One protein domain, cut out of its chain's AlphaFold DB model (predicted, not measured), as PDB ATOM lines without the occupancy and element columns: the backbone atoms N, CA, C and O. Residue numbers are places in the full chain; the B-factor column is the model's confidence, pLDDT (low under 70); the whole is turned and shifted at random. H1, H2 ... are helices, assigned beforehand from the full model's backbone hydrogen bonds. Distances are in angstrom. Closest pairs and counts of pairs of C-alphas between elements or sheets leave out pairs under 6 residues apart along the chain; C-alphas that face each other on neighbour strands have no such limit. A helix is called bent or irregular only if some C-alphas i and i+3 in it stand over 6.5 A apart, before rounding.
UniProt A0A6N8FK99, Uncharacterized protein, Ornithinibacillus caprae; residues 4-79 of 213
ATOM      1  N   ASN A   4      15.057 -15.519  28.595       45.75
ATOM      2  CA  ASN A   4      14.125 -14.815  29.491       45.75
ATOM      3  C   ASN A   4      14.058 -13.303  29.223       45.75
ATOM      4  O   ASN A   4      12.992 -12.708  29.339       45.75
ATOM      5  N   ASN A   5      15.156 -12.688  28.770       49.59
ATOM      6  CA  ASN A   5      15.183 -11.241  28.531       49.59
ATOM      7  C   ASN A   5      14.390 -10.818  27.274       49.59
ATOM      8  O   ASN A   5      13.836  -9.726  27.228       49.59
ATOM      9  N   ARG A   6      14.267 -11.699  26.266       50.66
ATOM     10  CA  ARG A   6      13.516 -11.410  25.025       50.66
ATOM     11  C   ARG A   6      11.997 -11.515  25.192       50.66
ATOM     12  O   ARG A   6      11.269 -10.788  24.521       50.66
ATOM     13  N   ARG A   7      11.507 -12.384  26.088       51.19
ATOM     14  CA  ARG A   7      10.064 -12.487  26.391       51.19
ATOM     15  C   ARG A   7       9.556 -11.252  27.134       51.19
ATOM     16  O   ARG A   7       8.506 -10.734  26.772       51.19
ATOM     17  N   ASN A   8      10.338 -10.731  28.079       47.94
ATOM     18  CA  ASN A   8       9.987  -9.514  28.815       47.94
ATOM     19  C   ASN A   8       9.979  -8.265  27.918       47.94
ATOM     20  O   ASN A   8       9.131  -7.396  28.102       47.94
ATOM     21  N   LEU A   9      10.847  -8.203  26.899       49.88
ATOM     22  CA  LEU A   9      10.842  -7.105  25.925       49.88
ATOM     23  C   LEU A   9       9.610  -7.151  24.999       49.88
ATOM     24  O   LEU A   9       8.961  -6.125  24.806       49.88
ATOM     25  N   LYS A  10       9.236  -8.337  24.487       52.62
ATOM     26  CA  LYS A  10       8.025  -8.516  23.656       52.62
ATOM     27  C   LYS A  10       6.730  -8.214  24.428       52.62
ATOM     28  O   LYS A  10       5.838  -7.577  23.875       52.62
ATOM     29  N   LEU A  11       6.645  -8.620  25.699       52.72
ATOM     30  CA  LEU A  11       5.503  -8.319  26.578       52.72
ATOM     31  C   LEU A  11       5.423  -6.827  26.934       52.72
ATOM     32  O   LEU A  11       4.343  -6.249  26.885       52.72
ATOM     33  N   SER A  12       6.557  -6.181  27.214       59.69
ATOM     34  CA  SER A  12       6.604  -4.736  27.475       59.69
ATOM     35  C   SER A  12       6.187  -3.917  26.244       59.69
ATOM     36  O   SER A  12       5.389  -2.989  26.349       59.69
ATOM     37  N   PHE A  13       6.635  -4.309  25.048       61.28
ATOM     38  CA  PHE A  13       6.353  -3.571  23.816       61.28
ATOM     39  C   PHE A  13       4.918  -3.755  23.295       61.28
ATOM     40  O   PHE A  13       4.298  -2.781  22.870       61.28
ATOM     41  N   SER A  14       4.341  -4.960  23.395       66.50
ATOM     42  CA  SER A  14       2.918  -5.179  23.074       66.50
ATOM     43  C   SER A  14       2.003  -4.330  23.960       66.50
ATOM     44  O   SER A  14       0.992  -3.816  23.485       66.50
ATOM     45  N   ASN A  15       2.376  -4.146  25.228       70.62
ATOM     46  CA  ASN A  15       1.623  -3.313  26.161       70.62
ATOM     47  C   ASN A  15       1.737  -1.826  25.804       70.62
ATOM     48  O   ASN A  15       0.752  -1.104  25.902       70.62
ATOM     49  N   ILE A  16       2.903  -1.381  25.325       69.69
ATOM     50  CA  ILE A  16       3.116  -0.013  24.834       69.69
ATOM     51  C   ILE A  16       2.253   0.255  23.591       69.69
ATOM     52  O   ILE A  16       1.527   1.245  23.557       69.69
ATOM     53  N   VAL A  17       2.259  -0.638  22.596       69.44
ATOM     54  CA  VAL A  17       1.450  -0.472  21.373       69.44
ATOM     55  C   VAL A  17      -0.049  -0.514  21.678       69.44
ATOM     56  O   VAL A  17      -0.784   0.330  21.170       69.44
ATOM     57  N   MET A  18      -0.510  -1.430  22.541       74.00
ATOM     58  CA  MET A  18      -1.908  -1.429  22.991       74.00
ATOM     59  C   MET A  18      -2.263  -0.137  23.718       74.00
ATOM     60  O   MET A  18      -3.301   0.444  23.429       74.00
ATOM     61  N   PHE A  19      -1.407   0.339  24.622       74.31
ATOM     62  CA  PHE A  19      -1.661   1.557  25.382       74.31
ATOM     63  C   PHE A  19      -1.774   2.782  24.466       74.31
ATOM     64  O   PHE A  19      -2.768   3.501  24.530       74.31
ATOM     65  N   PHE A  20      -0.821   2.985  23.553       72.50
ATOM     66  CA  PHE A  20      -0.869   4.106  22.609       72.50
ATOM     67  C   PHE A  20      -1.988   3.968  21.572       72.50
ATOM     68  O   PHE A  20      -2.598   4.971  21.208       72.50
ATOM     69  N   GLY A  21      -2.315   2.746  21.140       72.31
ATOM     70  CA  GLY A  21      -3.464   2.485  20.271       72.31
ATOM     71  C   GLY A  21      -4.797   2.818  20.947       72.31
ATOM     72  O   GLY A  21      -5.656   3.450  20.337       72.31
ATOM     73  N   LEU A  22      -4.952   2.465  22.226       76.19
ATOM     74  CA  LEU A  22      -6.167   2.710  23.007       76.19
ATOM     75  C   LEU A  22      -6.306   4.199  23.366       76.19
ATOM     76  O   LEU A  22      -7.380   4.775  23.197       76.19
ATOM     77  N   VAL A  23      -5.209   4.857  23.754       72.69
ATOM     78  CA  VAL A  23      -5.171   6.313  23.979       72.69
ATOM     79  C   VAL A  23      -5.467   7.071  22.683       72.69
ATOM     80  O   VAL A  23      -6.310   7.965  22.685       72.69
ATOM     81  N   GLY A  24      -4.854   6.686  21.560       68.62
ATOM     82  CA  GLY A  24      -5.126   7.282  20.251       68.62
ATOM     83  C   GLY A  24      -6.585   7.112  19.819       68.62
ATOM     84  O   GLY A  24      -7.203   8.066  19.353       68.62
ATOM     85  N   PHE A  25      -7.174   5.935  20.047       72.94
ATOM     86  CA  PHE A  25      -8.584   5.672  19.759       72.94
ATOM     87  C   PHE A  25      -9.524   6.544  20.603       72.94
ATOM     88  O   PHE A  25     -10.449   7.150  20.062       72.94
ATOM     89  N   ILE A  26      -9.264   6.680  21.909       71.12
ATOM     90  CA  ILE A  26     -10.048   7.549  22.803       71.12
ATOM     91  C   ILE A  26      -9.932   9.020  22.372       71.12
ATOM     92  O   ILE A  26     -10.940   9.723  22.287       71.12
ATOM     93  N   VAL A  27      -8.725   9.482  22.040       68.31
ATOM     94  CA  VAL A  27      -8.474  10.871  21.622       68.31
ATOM     95  C   VAL A  27      -9.123  11.201  20.275       68.31
ATOM     96  O   VAL A  27      -9.613  12.310  20.091       68.31
ATOM     97  N   VAL A  28      -9.190  10.255  19.339       68.75
ATOM     98  CA  VAL A  28      -9.797  10.501  18.021       68.75
ATOM     99  C   VAL A  28     -11.321  10.353  18.049       68.75
ATOM    100  O   VAL A  28     -12.014  11.146  17.420       68.75
ATOM    101  N   PHE A  29     -11.872   9.373  18.771       68.50
ATOM    102  CA  PHE A  29     -13.312   9.072  18.714       68.50
ATOM    103  C   PHE A  29     -14.150   9.727  19.816       68.50
ATOM    104  O   PHE A  29     -15.329  10.012  19.589       68.50
ATOM    105  N   PHE A  30     -13.581   9.955  21.003       69.44
ATOM    106  CA  PHE A  30     -14.335  10.462  22.153       69.44
ATOM    107  C   PHE A  30     -14.077  11.945  22.430       69.44
ATOM    108  O   PHE A  30     -15.025  12.657  22.757       69.44
ATOM    109  N   LEU A  31     -12.851  12.443  22.241       66.31
ATOM    110  CA  LEU A  31     -12.518  13.851  22.515       66.31
ATOM    111  C   LEU A  31     -13.273  14.879  21.636       66.31
ATOM    112  O   LEU A  31     -13.716  15.885  22.191       66.31
ATOM    113  N   PRO A  32     -13.511  14.659  20.323       66.94
ATOM    114  CA  PRO A  32     -14.222  15.636  19.485       66.94
ATOM    115  C   PRO A  32     -15.684  15.853  19.885       66.94
ATOM    116  O   PRO A  32     -16.262  16.884  19.561       66.94
ATOM    117  N   LYS A  33     -16.297  14.898  20.602       66.44
ATOM    118  CA  LYS A  33     -17.685  15.013  21.077       66.44
ATOM    119  C   LYS A  33     -17.841  15.940  22.288       66.44
ATOM    120  O   LYS A  33     -18.964  16.326  22.590       66.44
ATOM    121  N   PHE A  34     -16.748  16.278  22.975       63.91
ATOM    122  CA  PHE A  34     -16.762  17.048  24.227       63.91
ATOM    123  C   PHE A  34     -16.063  18.415  24.129       63.91
ATOM    124  O   PHE A  34     -16.048  19.159  25.107       63.91
ATOM    125  N   LEU A  35     -15.493  18.766  22.972       61.69
ATOM    126  CA  LEU A  35     -14.673  19.965  22.782       61.69
ATOM    127  C   LEU A  35     -15.245  20.865  21.679       61.69
ATOM    128  O   LEU A  35     -15.676  20.374  20.640       61.69
ATOM    129  N   SER A  36     -15.240  22.188  21.887       63.88
ATOM    130  CA  SER A  36     -15.649  23.150  20.852       63.88
ATOM    131  C   SER A  36     -14.680  23.135  19.662       63.88
ATOM    132  O   SER A  36     -13.508  22.786  19.816       63.88
ATOM    133  N   ASN A  37     -15.145  23.565  18.483       63.72
ATOM    134  CA  ASN A  37     -14.362  23.567  17.234       63.72
ATOM    135  C   ASN A  37     -12.961  24.208  17.378       63.72
ATOM    136  O   ASN A  37     -12.003  23.728  16.783       63.72
ATOM    137  N   THR A  38     -12.814  25.212  18.245       61.16
ATOM    138  CA  THR A  38     -11.546  25.887  18.578       61.16
ATOM    139  C   THR A  38     -10.504  25.025  19.304       61.16
ATOM    140  O   THR A  38      -9.313  25.313  19.210       61.16
ATOM    141  N   TYR A  39     -10.905  23.982  20.037       61.22
ATOM    142  CA  TYR A  39      -9.971  23.063  20.704       61.22
ATOM    143  C   TYR A  39      -9.576  21.893  19.804       61.22
ATOM    144  O   TYR A  39      -8.456  21.405  19.901       61.22
ATOM    145  N   ILE A  40     -10.453  21.470  18.889       63.38
ATOM    146  CA  ILE A  40     -10.146  20.429  17.896       63.38
ATOM    147  C   ILE A  40      -8.967  20.865  17.010       63.38
ATOM    148  O   ILE A  40      -8.056  20.075  16.759       63.38
ATOM    149  N   GLU A  41      -8.919  22.147  16.636       63.41
ATOM    150  CA  GLU A  41      -7.797  22.745  15.900       63.41
ATOM    151  C   GLU A  41      -6.471  22.708  16.686       63.41
ATOM    152  O   GLU A  41      -5.406  22.542  16.095       63.41
ATOM    153  N   GLN A  42      -6.517  22.770  18.023       67.56
ATOM    154  CA  GLN A  42      -5.325  22.740  18.884       67.56
ATOM    155  C   GLN A  42      -4.784  21.321  19.138       67.56
ATOM    156  O   GLN A  42      -3.610  21.167  19.473       67.56
ATOM    157  N   ILE A  43      -5.599  20.272  18.960       68.25
ATOM    158  CA  ILE A  43      -5.205  18.868  19.208       68.25
ATOM    159  C   ILE A  43      -4.685  18.185  17.931       68.25
ATOM    160  O   ILE A  43      -3.970  17.184  18.004       68.25
ATOM    161  N   GLY A  44      -4.977  18.743  16.752       72.69
ATOM    162  CA  GLY A  44      -4.470  18.264  15.459       72.69
ATOM    163  C   GLY A  44      -2.953  17.991  15.429       72.69
ATOM    164  O   GLY A  44      -2.547  16.915  14.971       72.69
ATOM    165  N   PRO A  45      -2.098  18.877  15.979       80.12
ATOM    166  CA  PRO A  45      -0.661  18.630  16.102       80.12
ATOM    167  C   PRO A  45      -0.305  17.400  16.951       80.12
ATOM    168  O   PRO A  45       0.607  16.655  16.596       80.12
ATOM    169  N   LEU A  46      -1.046  17.133  18.034       73.00
ATOM    170  CA  LEU A  46      -0.821  15.981  18.916       73.00
ATOM    171  C   LEU A  46      -1.206  14.660  18.236       73.00
ATOM    172  O   LEU A  46      -0.472  13.673  18.328       73.00
ATOM    173  N   ILE A  47      -2.334  14.644  17.519       74.81
ATOM    174  CA  ILE A  47      -2.784  13.482  16.732       74.81
ATOM    175  C   ILE A  47      -1.773  13.179  15.624       74.81
ATOM    176  O   ILE A  47      -1.393  12.025  15.414       74.81
ATOM    177  N   THR A  48      -1.282  14.224  14.958       80.56
ATOM    178  CA  THR A  48      -0.251  14.113  13.923       80.56
ATOM    179  C   THR A  48       1.044  13.543  14.507       80.56
ATOM    180  O   THR A  48       1.552  12.543  14.002       80.56
ATOM    181  N   ALA A  49       1.538  14.092  15.622       76.75
ATOM    182  CA  ALA A  49       2.741  13.604  16.300       76.75
ATOM    183  C   ALA A  49       2.611  12.140  16.754       76.75
ATOM    184  O   ALA A  49       3.524  11.340  16.550       76.75
ATOM    185  N   THR A  50       1.456  11.760  17.303       76.81
ATOM    186  CA  THR A  50       1.169  10.376  17.720       76.81
ATOM    187  C   THR A  50       1.166   9.423  16.524       76.81
ATOM    188  O   THR A  50       1.762   8.349  16.585       76.81
ATOM    189  N   SER A  51       0.560   9.832  15.407       79.69
ATOM    190  CA  SER A  51       0.541   9.038  14.174       79.69
ATOM    191  C   SER A  51       1.955   8.826  13.624       79.69
ATOM    192  O   SER A  51       2.309   7.707  13.250       79.69
ATOM    193  N   PHE A  52       2.803   9.861  13.659       83.00
ATOM    194  CA  PHE A  52       4.219   9.743  13.299       83.00
ATOM    195  C   PHE A  52       4.981   8.775  14.208       83.00
ATOM    196  O   PHE A  52       5.756   7.965  13.701       83.00
ATOM    197  N   LEU A  53       4.749   8.807  15.524       80.62
ATOM    198  CA  LEU A  53       5.390   7.878  16.461       80.62
ATOM    199  C   LEU A  53       4.986   6.423  16.203       80.62
ATOM    200  O   LEU A  53       5.843   5.541  16.235       80.62
ATOM    201  N   ILE A  54       3.711   6.168  15.895       79.62
ATOM    202  CA  ILE A  54       3.217   4.826  15.553       79.62
ATOM    203  C   ILE A  54       3.873   4.322  14.264       79.62
ATOM    204  O   ILE A  54       4.385   3.203  14.233       79.62
ATOM    205  N   VAL A  55       3.910   5.148  13.213       84.75
ATOM    206  CA  VAL A  55       4.566   4.786  11.946       84.75
ATOM    207  C   VAL A  55       6.060   4.545  12.159       84.75
ATOM    208  O   VAL A  55       6.596   3.549  11.679       84.75
ATOM    209  N   PHE A  56       6.734   5.405  12.924       84.00
ATOM    210  CA  PHE A  56       8.156   5.258  13.232       84.00
ATOM    211  C   PHE A  56       8.449   3.961  13.999       84.00
ATOM    212  O   PHE A  56       9.360   3.220  13.627       84.00
ATOM    213  N   ALA A  57       7.643   3.639  15.013       80.69
ATOM    214  CA  ALA A  57       7.733   2.372  15.735       80.69
ATOM    215  C   ALA A  57       7.495   1.169  14.805       80.69
ATOM    216  O   ALA A  57       8.239   0.190  14.865       80.69
ATOM    217  N   GLY A  58       6.519   1.266  13.895       85.94
ATOM    218  CA  GLY A  58       6.266   0.260  12.861       85.94
ATOM    219  C   GLY A  58       7.467   0.042  11.937       85.94
ATOM    220  O   GLY A  58       7.836  -1.099  11.673       85.94
ATOM    221  N   VAL A  59       8.142   1.113  11.509       86.69
ATOM    222  CA  VAL A  59       9.365   1.027  10.690       86.69
ATOM    223  C   VAL A  59      10.506   0.352  11.453       86.69
ATOM    224  O   VAL A  59      11.233  -0.457  10.874       86.69
ATOM    225  N   LEU A  60      10.680   0.648  12.745       85.12
ATOM    226  CA  LEU A  60      11.685  -0.029  13.572       85.12
ATOM    227  C   LEU A  60      11.392  -1.529  13.698       85.12
ATOM    228  O   LEU A  60      12.299  -2.339  13.513       85.12
ATOM    229  N   MET A  61      10.128  -1.896  13.924       84.75
ATOM    230  CA  MET A  61       9.696  -3.295  13.989       84.75
ATOM    231  C   MET A  61       9.931  -4.022  12.662       84.75
ATOM    232  O   MET A  61      10.493  -5.113  12.648       84.75
ATOM    233  N   GLN A  62       9.558  -3.410  11.537       81.19
ATOM    234  CA  GLN A  62       9.782  -3.986  10.209       81.19
ATOM    235  C   GLN A  62      11.272  -4.200   9.925       81.19
ATOM    236  O   GLN A  62      11.643  -5.210   9.333       81.19
ATOM    237  N   LYS A  63      12.147  -3.288  10.368       89.62
ATOM    238  CA  LYS A  63      13.602  -3.461  10.240       89.62
ATOM    239  C   LYS A  63      14.119  -4.648  11.047       89.62
ATOM    240  O   LYS A  63      14.941  -5.406  10.532       89.62
ATOM    241  N   GLU A  64      13.657  -4.811  12.285       89.06
ATOM    242  CA  GLU A  64      14.043  -5.952  13.122       89.06
ATOM    243  C   GLU A  64      13.554  -7.270  12.507       89.06
ATOM    244  O   GLU A  64      14.347  -8.193  12.335       89.06
ATOM    245  N   GLU A  65      12.297  -7.324  12.074       89.31
ATOM    246  CA  GLU A  65      11.699  -8.496  11.429       89.31
ATOM    247  C   GLU A  65      12.451  -8.890  10.148       89.31
ATOM    248  O   GLU A  65      12.840 -10.045   9.982       89.31
ATOM    249  N   LEU A  66      12.774  -7.923   9.280       93.62
ATOM    250  CA  LEU A  66      13.588  -8.168   8.083       93.62
ATOM    251  C   LEU A  66      14.988  -8.692   8.425       93.62
ATOM    252  O   LEU A  66      15.541  -9.505   7.684       93.62
ATOM    253  N   SER A  67      15.583  -8.232   9.529       93.56
ATOM    254  CA  SER A  67      16.889  -8.729   9.973       93.56
ATOM    255  C   SER A  67      16.819 -10.179  10.463       93.56
ATOM    256  O   SER A  67      17.708 -10.971  10.150       93.56
ATOM    257  N   LEU A  68      15.745 -10.542  11.171       92.75
ATOM    258  CA  LEU A  68      15.504 -11.905  11.641       92.75
ATOM    259  C   LEU A  68      15.235 -12.848  10.468       92.75
ATOM    260  O   LEU A  68      15.879 -13.888  10.380       92.75
ATOM    261  N   GLN A  69      14.394 -12.442   9.517       88.75
ATOM    262  CA  GLN A  69      14.108 -13.233   8.320       88.75
ATOM    263  C   GLN A  69      15.362 -13.486   7.483       88.75
ATOM    264  O   GLN A  69      15.586 -14.606   7.037       88.75
ATOM    265  N   ARG A  70      16.231 -12.479   7.297       94.81
ATOM    266  CA  ARG A  70      17.520 -12.679   6.607       94.81
ATOM    267  C   ARG A  70      18.363 -13.747   7.290       94.81
ATOM    268  O   ARG A  70      18.895 -14.620   6.612       94.81
ATOM    269  N   LYS A  71      18.438 -13.697   8.619       95.31
ATOM    270  CA  LYS A  71      19.175 -14.685   9.399       95.31
ATOM    271  C   LYS A  71      18.572 -16.089   9.263       95.31
ATOM    272  O   LYS A  71      19.308 -17.047   9.056       95.31
ATOM    273  N   GLU A  72      17.251 -16.219   9.330       93.12
ATOM    274  CA  GLU A  72      16.567 -17.504   9.129       93.12
ATOM    275  C   GLU A  72      16.778 -18.049   7.710       93.12
ATOM    276  O   GLU A  72      16.999 -19.248   7.537       93.12
ATOM    277  N   PHE A  73      16.781 -17.185   6.689       95.69
ATOM    278  CA  PHE A  73      17.098 -17.583   5.317       95.69
ATOM    279  C   PHE A  73      18.542 -18.059   5.165       95.69
ATOM    280  O   PHE A  73      18.785 -19.029   4.445       95.69
ATOM    281  N   GLU A  74      19.498 -17.410   5.828       95.88
ATOM    282  CA  GLU A  74      20.895 -17.851   5.851       95.88
ATOM    283  C   GLU A  74      21.023 -19.240   6.485       95.88
ATOM    284  O   GLU A  74      21.591 -20.141   5.866       95.88
ATOM    285  N   GLU A  75      20.425 -19.453   7.660       95.12
ATOM    286  CA  GLU A  75      20.416 -20.754   8.343       95.12
ATOM    287  C   GLU A  75      19.742 -21.837   7.481       95.12
ATOM    288  O   GLU A  75      20.285 -22.927   7.289       95.12
ATOM    289  N   THR A  76      18.602 -21.512   6.868       95.12
ATOM    290  CA  THR A  76      17.869 -22.409   5.963       95.12
ATOM    291  C   THR A  76      18.701 -22.775   4.732       95.12
ATOM    292  O   THR A  76      18.688 -23.920   4.278       95.12
ATOM    293  N   ARG A  77      19.467 -21.823   4.186       94.69
ATOM    294  CA  ARG A  77      20.340 -22.066   3.034       94.69
ATOM    295  C   ARG A  77      21.455 -23.051   3.368       94.69
ATOM    296  O   ARG A  77      21.776 -23.877   2.516       94.69
ATOM    297  N   GLU A  78      22.034 -22.985   4.564       95.12
ATOM    298  CA  GLU A  78      23.056 -23.949   4.986       95.12
ATOM    299  C   GLU A  78      22.475 -25.360   5.126       95.12
ATOM    300  O   GLU A  78      23.037 -26.306   4.571       95.12
ATOM    301  N   VAL A  79      21.291 -25.496   5.733       95.12
ATOM    302  CA  VAL A  79      20.587 -26.790   5.811       95.12
ATOM    303  C   VAL A  79      20.297 -27.346   4.415       95.12
ATOM    304  O   VAL A  79      20.536 -28.525   4.152       95.12
TER     305      VAL A  79
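AT A GLANCE: This is residues 4 to 79 of the 213 residues of an uncharacterized protein of Ornithinibacillus caprae (UniProt A0A6N8FK99). The model is a long, open helical hairpin: H1 and the longer H2 make a narrow V, joined at its closed end by a short link. The two helices meet only near that end; residues 4 to 16 of H1 and 59 to 79 of H2 stand free as the two arms. The printed part has 76 residues with two named helices, H1 then H2, and no named strand; its class is all helix. It is extended, with a radius of gyration of the C-alphas of 18.5 A, and is a rod spanning 63 by 23 by 15 A.

HOW THE PARTS SIT: H1, residues 4 to 29, and H2, residues 37 to 79, form a helical hairpin. Their lines stand at a shallow tilt of 30 degrees, and they run opposite ways. They touch with residues 24 to 28 of H1 alone and residues 47 to 50 of H2 alone; the closest C-alphas, those of Gly 24 and Thr 50, are 7.5 A apart. Their centres are 12.8 A apart. Of the O i to N i+4 pairs, 21 of 22 in H1 and 36 of 39 in H2 are within hydrogen-bond range.

IN THESE COORDINATES: H1 begins at C-alpha 4, at (14.125, -14.815, 29.491), and measures 37.9 A to C-alpha 29, at (-13.312, 9.072, 18.714). H2 measures 62.4 A from C-alpha 37 to C-alpha 79, at (20.587, -26.790, 5.811). H2 has a kink of 32 degrees near residue 44. It is irregular, but only just: C-alphas 42 and 45 are 6.8 A apart, and its line is a rough one.

THE WHOLE: The two C-alphas farthest apart, those of Ser 36 and Val 79, are 63.5 A apart. The printed part has no cut. The link from H1 to H2 has 7 residues and is short; residues 33 to 38 stand free. The mean pLDDT of the printed part is 74.8, with residues 4 to 14, 16 to 17, 24 and 27 to 43 under 70.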